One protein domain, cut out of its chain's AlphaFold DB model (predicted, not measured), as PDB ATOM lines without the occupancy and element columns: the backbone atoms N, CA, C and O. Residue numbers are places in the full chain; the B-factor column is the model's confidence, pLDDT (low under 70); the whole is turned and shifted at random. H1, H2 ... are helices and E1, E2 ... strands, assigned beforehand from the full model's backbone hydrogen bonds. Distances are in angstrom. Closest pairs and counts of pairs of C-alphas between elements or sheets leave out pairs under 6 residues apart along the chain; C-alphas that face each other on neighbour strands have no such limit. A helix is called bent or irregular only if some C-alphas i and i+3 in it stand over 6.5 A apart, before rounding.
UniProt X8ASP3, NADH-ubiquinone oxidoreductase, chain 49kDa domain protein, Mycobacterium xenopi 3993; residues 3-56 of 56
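AT A GLANCE: This is residues 3 to 56 of the 56 residues of the protein "NADH-ubiquinone oxidoreductase, chain 49kDa domain protein" of Mycobacterium xenopi 3993 (UniProt X8ASP3). The domain is a long rod: a hairpin of two antiparallel strands, E1 and E2, makes one end, and three helices laid out as a loose loop make the other. From the hairpin H1 runs away along the rod, the chain turns over at the far end, the irregular H2 runs back with little contact to H1, and the short H3 closes the loop by packing on residues 20 to 25 of H1. The printed part has 54 residues, with two named strands and three named helices in the order E1, E2, H1, H2, H3; the sheet order is E1 - E2, antiparallel, and the class is mixed, helices and strands. The whole is extended, with a radius of gyration of the C-alphas of 16.2 A, and the C-alphas span 55 by 16 by 12 A along their three main axes.

HOW THE PARTS SIT: E1, residues 3 to 8, and E2, residues 11 to 18, are antiparallel neighbours and form a hairpin, with 167 degrees between their N-to-C directions. C-alphas 3 and 17 face each other at 4.6 A near one end of the pair, and C-alphas 8 and 11 face each other at 5.4 A next to the turn. N 4 and O 16 are within hydrogen-bond range at 2.9 A, and so are N 13 and O 6 at 2.8 A. E2 bends by 53 degrees at residue 14. A tight link of one residue, Thr 19, joins E2 to H1, residues 20 to 31. E1 and H1 are apart. H1 and H2, residues 37 to 46, are close but not clearly touching, with 1 pair of C-alphas within 8 A, those of Phe 28 and Glu 44, 7.3 A apart. Their lines stand at a shallow tilt of 26 degrees, and they run opposite ways. H3, residues 51 to 54, touches H1 with 8 pairs of C-alphas within 8 A, and H1 touches H3 with residues 20 to 25 alone. The closest C-alphas of the two are those of Leu 22 and Val 54, 4.1 A apart. H2 and H3 are apart, though they follow each other in the chain. E2 and H3 are only just apart, their closest C-alphas 8.3 A from each other. In the helices' backbones, O i to N i+4 pairs are within hydrogen-bond range in 6 of 8 cases in H1 and 4 of 6 in H2, while H3 is too short for such a pair.

IN THESE COORDINATES: E1 begins at C-alpha 3, at (8.058, -35.753, 11.090), and is 16.2 A long from first to last C-alpha. E2 is 20.6 A long, and H1 is 16.3 A long from C-alpha 20, at (-2.458, -32.971, 7.572), to C-alpha 31. H1 is neither bent nor irregular, but only just: C-alphas 26 and 29 are 6.2 A apart. H2 is 15.1 A long and irregular, with C-alphas 38 and 41 lying 7.3 A apart. H3 is 5.0 A long and ends at C-alpha 54, at (0.550, -27.472, 2.531).

THE WHOLE: The two C-alphas farthest apart are those of Asp 9 and Val 36, at 55.1 A, while those of Tyr 3 and Met 56, the first and last printed residues, are 10.1 A apart. The printed part has no cut, and it ends at residue 56, the chain's last residue. The links E1 to E2, E2 to H1, H1 to H2 and H2 to H3 are tight, and there is no long link. The mean pLDDT of the printed part is 91.0, and no printed residue is under 70.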
ATOM      1  N   TYR A   3       6.718 -36.257  11.383       91.94
ATOM      2  CA  TYR A   3       8.058 -35.753  11.090       91.94
ATOM      3  C   TYR A   3       8.980 -36.919  10.746       91.94
ATOM      4  O   TYR A   3       9.036 -37.907  11.478       91.94
ATOM      5  N   GLY A   4       9.702 -36.797   9.636       94.25
ATOM      6  CA  GLY A   4      10.803 -37.678   9.275       94.25
ATOM      7  C   GLY A   4      12.127 -37.007   9.611       94.25
ATOM      8  O   GLY A   4      12.407 -35.911   9.123       94.25
ATOM      9  N   LEU A   5      12.935 -37.663  10.443       96.12
ATOM     10  CA  LEU A   5      14.219 -37.147  10.904       96.12
ATOM     11  C   LEU A   5      15.342 -38.121  10.558       96.12
ATOM     12  O   LEU A   5      15.256 -39.308  10.865       96.12
ATOM     13  N   GLU A   6      16.417 -37.608   9.972       97.25
ATOM     14  CA  GLU A   6      17.677 -38.329   9.828       97.25
ATOM     15  C   GLU A   6      18.703 -37.725  10.784       97.25
ATOM     16  O   GLU A   6      19.087 -36.561  10.639       97.25
ATOM     17  N   VAL A   7      19.155 -38.523  11.751       97.19
ATOM     18  CA  VAL A   7      20.182 -38.137  12.724       97.19
ATOM     19  C   VAL A   7      21.456 -38.925  12.437       97.19
ATOM     20  O   VAL A   7      21.413 -40.149  12.327       97.19
ATOM     21  N   ARG A   8      22.593 -38.233  12.327       97.38
ATOM     22  CA  ARG A   8      23.930 -38.842  12.228       97.38
ATOM     23  C   ARG A   8      24.891 -38.090  13.127       97.38
ATOM     24  O   ARG A   8      24.854 -36.867  13.139       97.38
ATOM     25  N   ASP A   9      25.739 -38.804  13.862       96.75
ATOM     26  CA  ASP A   9      26.747 -38.212  14.758       96.75
ATOM     27  C   ASP A   9      26.155 -37.204  15.764       96.75
ATOM     28  O   ASP A   9      26.748 -36.176  16.073       96.75
ATOM     29  N   GLY A  10      24.929 -37.464  16.232       95.88
ATOM     30  CA  GLY A  10      24.210 -36.574  17.146       95.88
ATOM     31  C   GLY A  10      23.659 -35.288  16.511       95.88
ATOM     32  O   GLY A  10      23.056 -34.490  17.224       95.88
ATOM     33  N   VAL A  11      23.807 -35.087  15.194       96.38
ATOM     34  CA  VAL A  11      23.250 -33.935  14.468       96.38
ATOM     35  C   VAL A  11      22.140 -34.343  13.501       96.38
ATOM     36  O   VAL A  11      22.180 -35.399  12.865       96.38
ATOM     37  N   ILE A  12      21.137 -33.475  13.362       96.25
ATOM     38  CA  ILE A  12      20.067 -33.637  12.374       96.25
ATOM     39  C   ILE A  12      20.643 -33.326  10.992       96.25
ATOM     40  O   ILE A  12      21.036 -32.195  10.714       96.25
ATOM     41  N   ARG A  13      20.685 -34.327  10.115       96.88
ATOM     42  CA  ARG A  13      21.127 -34.180   8.721       96.88
ATOM     43  C   ARG A  13      19.978 -33.848   7.784       96.88
ATOM     44  O   ARG A  13      20.176 -33.125   6.812       96.88
ATOM     45  N   ARG A  14      18.781 -34.359   8.079       94.50
ATOM     46  CA  ARG A  14      17.574 -34.089   7.300       94.50
ATOM     47  C   ARG A  14      16.358 -34.066   8.210       94.50
ATOM     48  O   ARG A  14      16.222 -34.909   9.091       94.50
ATOM     49  N   CYS A  15      15.470 -33.117   7.957       93.44
ATOM     50  CA  CYS A  15      14.153 -33.039   8.564       93.44
ATOM     51  C   CYS A  15      13.150 -32.770   7.445       93.44
ATOM     52  O   CYS A  15      13.377 -31.883   6.622       93.44
ATOM     53  N   PHE A  16      12.073 -33.542   7.392       91.25
ATOM     54  CA  PHE A  16      10.912 -33.209   6.578       91.25
ATOM     55  C   PHE A  16       9.649 -33.395   7.408       91.25
ATOM     56  O   PHE A  16       9.529 -34.344   8.190       91.25
ATOM     57  N   ALA A  17       8.717 -32.468   7.251       90.88
ATOM     58  CA  ALA A  17       7.405 -32.572   7.847       90.88
ATOM     59  C   ALA A  17       6.446 -33.207   6.838       90.88
ATOM     60  O   ALA A  17       6.677 -33.232   5.635       90.88
ATOM     61  N   ARG A  18       5.371 -33.789   7.348       90.19
ATOM     62  CA  ARG A  18       4.183 -34.132   6.578       90.19
ATOM     63  C   ARG A  18       2.984 -33.673   7.381       90.19
ATOM     64  O   ARG A  18       2.644 -34.246   8.427       90.19
ATOM     65  N   THR A  19       2.376 -32.586   6.927       93.12
ATOM     66  CA  THR A  19       1.212 -31.995   7.593       93.12
ATOM     67  C   THR A  19      -0.075 -32.689   7.167       93.12
ATOM     68  O   THR A  19      -0.146 -33.324   6.116       93.12
ATOM     69  N   ALA A  20      -1.120 -32.560   7.987       92.88
ATOM     70  CA  ALA A  20      -2.458 -32.971   7.572       92.88
ATOM     71  C   ALA A  20      -2.956 -32.103   6.401       92.88
ATOM     72  O   ALA A  20      -3.512 -32.642   5.453       92.88
ATOM     73  N   SER A  21      -2.657 -30.796   6.410       93.25
ATOM     74  CA  SER A  21      -3.039 -29.860   5.345       93.25
ATOM     75  C   SER A  21      -2.550 -30.284   3.962       93.25
ATOM     76  O   SER A  21      -3.312 -30.177   3.011       93.25
ATOM     77  N   LEU A  22      -1.318 -30.800   3.838       91.50
ATOM     78  CA  LEU A  22      -0.793 -31.319   2.568       91.50
ATOM     79  C   LEU A  22      -1.685 -32.437   1.999       91.50
ATOM     80  O   LEU A  22      -1.982 -32.450   0.809       91.50
ATOM     81  N   HIS A  23      -2.129 -33.365   2.851       91.62
ATOM     82  CA  HIS A  23      -2.966 -34.493   2.432       91.62
ATOM     83  C   HIS A  23      -4.403 -34.046   2.148       91.62
ATOM     84  O   HIS A  23      -4.985 -34.450   1.146       91.62
ATOM     85  N   ASN A  24      -4.949 -33.168   2.992       93.12
ATOM     86  CA  ASN A  24      -6.280 -32.599   2.812       93.12
ATOM     87  C   ASN A  24      -6.364 -31.795   1.505       93.12
ATOM     88  O   ASN A  24      -7.320 -31.958   0.759       93.12
ATOM     89  N   MET A  25      -5.344 -30.995   1.176       90.81
ATOM     90  CA  MET A  25      -5.295 -30.245  -0.085       90.81
ATOM     91  C   MET A  25      -5.302 -31.171  -1.308       90.81
ATOM     92  O   MET A  25      -5.925 -30.852  -2.315       90.81
ATOM     93  N   LEU A  26      -4.632 -32.325  -1.230       90.62
ATOM     94  CA  LEU A  26      -4.643 -33.302  -2.319       90.62
ATOM     95  C   LEU A  26      -6.051 -33.888  -2.528       90.62
ATOM     96  O   LEU A  26      -6.507 -33.989  -3.661       90.62
ATOM     97  N   LEU A  27      -6.747 -34.217  -1.434       89.94
ATOM     98  CA  LEU A  27      -8.121 -34.738  -1.462       89.94
ATOM     99  C   LEU A  27      -9.158 -33.689  -1.881       89.94
ATOM    100  O   LEU A  27     -10.226 -34.049  -2.367       89.94
ATOM    101  N   PHE A  28      -8.862 -32.399  -1.699       89.88
ATOM    102  CA  PHE A  28      -9.781 -31.310  -2.028       89.88
ATOM    103  C   PHE A  28     -10.201 -31.324  -3.509       89.88
ATOM    104  O   PHE A  28     -11.355 -31.052  -3.830       89.88
ATOM    105  N   HIS A  29      -9.290 -31.708  -4.409       84.31
ATOM    106  CA  HIS A  29      -9.596 -31.860  -5.832       84.31
ATOM    107  C   HIS A  29     -10.694 -32.905  -6.095       84.31
ATOM    108  O   HIS A  29     -11.528 -32.712  -6.979       84.31
ATOM    109  N   ASP A  30     -10.719 -33.992  -5.323       88.62
ATOM    110  CA  ASP A  30     -11.606 -35.128  -5.579       88.62
ATOM    111  C   ASP A  30     -13.023 -34.904  -5.038       88.62
ATOM    112  O   ASP A  30     -13.975 -35.493  -5.546       88.62
ATOM    113  N   VAL A  31     -13.183 -34.037  -4.032       86.81
ATOM    114  CA  VAL A  31     -14.497 -33.742  -3.437       86.81
ATOM    115  C   VAL A  31     -15.279 -32.669  -4.179       86.81
ATOM    116  O   VAL A  31     -16.487 -32.613  -4.031       86.81
ATOM    117  N   PHE A  32     -14.625 -31.837  -4.993       78.56
ATOM    118  CA  PHE A  32     -15.311 -30.766  -5.721       78.56
ATOM    119  C   PHE A  32     -16.145 -31.282  -6.913       78.56
ATOM    120  O   PHE A  32     -16.901 -30.537  -7.541       78.56
ATOM    121  N   GLY A  33     -15.997 -32.560  -7.269       83.81
ATOM    122  CA  GLY A  33     -16.688 -33.169  -8.398       83.81
ATOM    123  C   GLY A  33     -18.191 -33.329  -8.157       83.81
ATOM    124  O   GLY A  33     -18.611 -34.275  -7.502       83.81
ATOM    125  N   GLY A  34     -19.001 -32.467  -8.778       84.31
ATOM    126  CA  GLY A  34     -20.467 -32.587  -8.797       84.31
ATOM    127  C   GLY A  34     -21.219 -31.560  -7.947       84.31
ATOM    128  O   GLY A  34     -22.446 -31.516  -8.030       84.31
ATOM    129  N   ASP A  35     -20.506 -30.714  -7.203       87.19
ATOM    130  CA  ASP A  35     -21.093 -29.647  -6.391       87.19
ATOM    131  C   ASP A  35     -21.326 -28.346  -7.176       87.19
ATOM    132  O   ASP A  35     -20.808 -28.128  -8.278       87.19
ATOM    133  N   VAL A  36     -22.123 -27.445  -6.594       90.38
ATOM    134  CA  VAL A  36     -22.340 -26.104  -7.145       90.38
ATOM    135  C   VAL A  36     -21.088 -25.263  -6.911       90.38
ATOM    136  O   VAL A  36     -20.588 -25.168  -5.796       90.38
ATOM    137  N   PHE A  37     -20.598 -24.581  -7.950       89.19
ATOM    138  CA  PHE A  37     -19.355 -23.802  -7.875       89.19
ATOM    139  C   PHE A  37     -19.316 -22.788  -6.717       89.19
ATOM    140  O   PHE A  37     -18.264 -22.554  -6.126       89.19
ATOM    141  N   THR A  38     -20.459 -22.198  -6.363       93.81
ATOM    142  CA  THR A  38     -20.569 -21.235  -5.257       93.81
ATOM    143  C   THR A  38     -20.307 -21.838  -3.878       93.81
ATOM    144  O   THR A  38     -20.062 -21.081  -2.941       93.81
ATOM    145  N   ASP A  39     -20.309 -23.165  -3.758       92.06
ATOM    146  CA  ASP A  39     -20.049 -23.872  -2.504       92.06
ATOM    147  C   ASP A  39     -18.547 -24.065  -2.248       92.06
ATOM    148  O   ASP A  39     -18.148 -24.390  -1.129       92.06
ATOM    149  N   PHE A  40     -17.696 -23.772  -3.245       91.00
ATOM    150  CA  PHE A  40     -16.235 -23.860  -3.164       91.00
ATOM    151  C   PHE A  40     -15.636 -23.327  -1.848       91.00
ATOM    152  O   PHE A  40     -14.914 -24.085  -1.200       91.00
ATOM    153  N   PRO A  41     -15.916 -22.085  -1.392       91.75
ATOM    154  CA  PRO A  41     -15.319 -21.566  -0.157       91.75
ATOM    155  C   PRO A  41     -15.786 -22.307   1.104       91.75
ATOM    156  O   PRO A  41     -15.057 -22.354   2.089       91.75
ATOM    157  N   PHE A  42     -16.980 -22.904   1.099       92.69
ATOM    158  CA  PHE A  42     -17.476 -23.682   2.236       92.69
ATOM    159  C   PHE A  42     -16.843 -25.073   2.276       92.69
ATOM    160  O   PHE A  42     -16.435 -25.533   3.345       92.69
ATOM    161  N   ILE A  43     -16.711 -25.714   1.111       91.69
ATOM    162  CA  ILE A  43     -16.006 -26.991   0.968       91.69
ATOM    163  C   ILE A  43     -14.542 -26.803   1.385       91.69
ATOM    164  O   ILE A  43     -14.041 -27.560   2.211       91.69
ATOM    165  N   GLU A  44     -13.878 -25.748   0.913       92.06
ATOM    166  CA  GLU A  44     -12.487 -25.433   1.265       92.06
ATOM    167  C   GLU A  44     -12.312 -25.167   2.769       92.06
ATOM    168  O   GLU A  44     -11.447 -25.776   3.409       92.06
ATOM    169  N   ALA A  45     -13.190 -24.365   3.377       92.81
ATOM    170  CA  ALA A  45     -13.167 -24.114   4.817       92.81
ATOM    171  C   ALA A  45     -13.376 -25.393   5.652       92.81
ATOM    172  O   ALA A  45     -12.761 -25.549   6.712       92.81
ATOM    173  N   SER A  46     -14.198 -26.335   5.175       93.00
ATOM    174  CA  SER A  46     -14.457 -27.604   5.873       93.00
ATOM    175  C   SER A  46     -13.220 -28.506   5.982       93.00
ATOM    176  O   SER A  46     -13.119 -29.311   6.907       93.00
ATOM    177  N   PHE A  47     -12.235 -28.327   5.093       93.25
ATOM    178  CA  PHE A  47     -10.979 -29.082   5.097       93.25
ATOM    179  C   PHE A  47      -9.972 -28.568   6.138       93.25
ATOM    180  O   PHE A  47      -8.948 -29.224   6.376       93.25
ATOM    181  N   GLY A  48     -10.245 -27.411   6.759       92.19
ATOM    182  CA  GLY A  48      -9.415 -26.830   7.816       92.19
ATOM    183  C   GLY A  48      -7.980 -26.559   7.365       92.19
ATOM    184  O   GLY A  48      -7.035 -26.783   8.127       92.19
ATOM    185  N   LEU A  49      -7.796 -26.152   6.105       91.75
ATOM    186  CA  LEU A  49      -6.478 -26.026   5.500       91.75
ATOM    187  C   LEU A  49      -5.654 -24.925   6.171       91.75
ATOM    188  O   LEU A  49      -6.055 -23.772   6.285       91.75
ATOM    189  N   CYS A  50      -4.426 -25.278   6.539       92.25
ATOM    190  CA  CYS A  50      -3.371 -24.303   6.780       92.25
ATOM    191  C   CYS A  50      -2.439 -24.293   5.565       92.25
ATOM    192  O   CYS A  50      -1.661 -25.234   5.391       92.25
ATOM    193  N   TYR A  51      -2.492 -23.234   4.751       90.44
ATOM    194  CA  TYR A  51      -1.712 -23.125   3.508       90.44
ATOM    195  C   TYR A  51      -0.196 -23.137   3.726       90.44
ATOM    196  O   TYR A  51       0.522 -23.778   2.965       90.44
ATOM    197  N   ALA A  52       0.298 -22.527   4.809       90.19
ATOM    198  CA  ALA A  52       1.708 -22.651   5.188       90.19
ATOM    199  C   ALA A  52       2.102 -24.117   5.446       90.19
ATOM    200  O   ALA A  52       3.225 -24.521   5.164       90.19
ATOM    201  N   GLY A  53       1.161 -24.927   5.940       86.69
ATOM    202  CA  GLY A  53       1.334 -26.360   6.142       86.69
ATOM    203  C   GLY A  53       1.285 -27.197   4.870       86.69
ATOM    204  O   GLY A  53       1.895 -28.261   4.848       86.69
ATOM    205  N   VAL A  54       0.602 -26.750   3.817       87.44
ATOM    206  CA  VAL A  54       0.550 -27.472   2.531       87.44
ATOM    207  C   VAL A  54       1.932 -27.540   1.878       87.44
ATOM    208  O   VAL A  54       2.255 -28.533   1.242       87.44
ATOM    209  N   ALA A  55       2.770 -26.519   2.059       80.00
ATOM    210  CA  ALA A  55       4.114 -26.466   1.482       80.00
ATOM    211  C   ALA A  55       5.187 -27.234   2.288       80.00
ATOM    212  O   ALA A  55       6.369 -27.132   1.957       80.00
ATOM    213  N   MET A  56       4.799 -27.950   3.356       71.88
ATOM    214  CA  MET A  56       5.704 -28.599   4.317       71.88
ATOM    215  C   MET A  56       5.757 -30.120   4.205       71.88
ATOM    216  O   MET A  56       4.680 -30.762   4.171       71.88
TER     217      MET A  56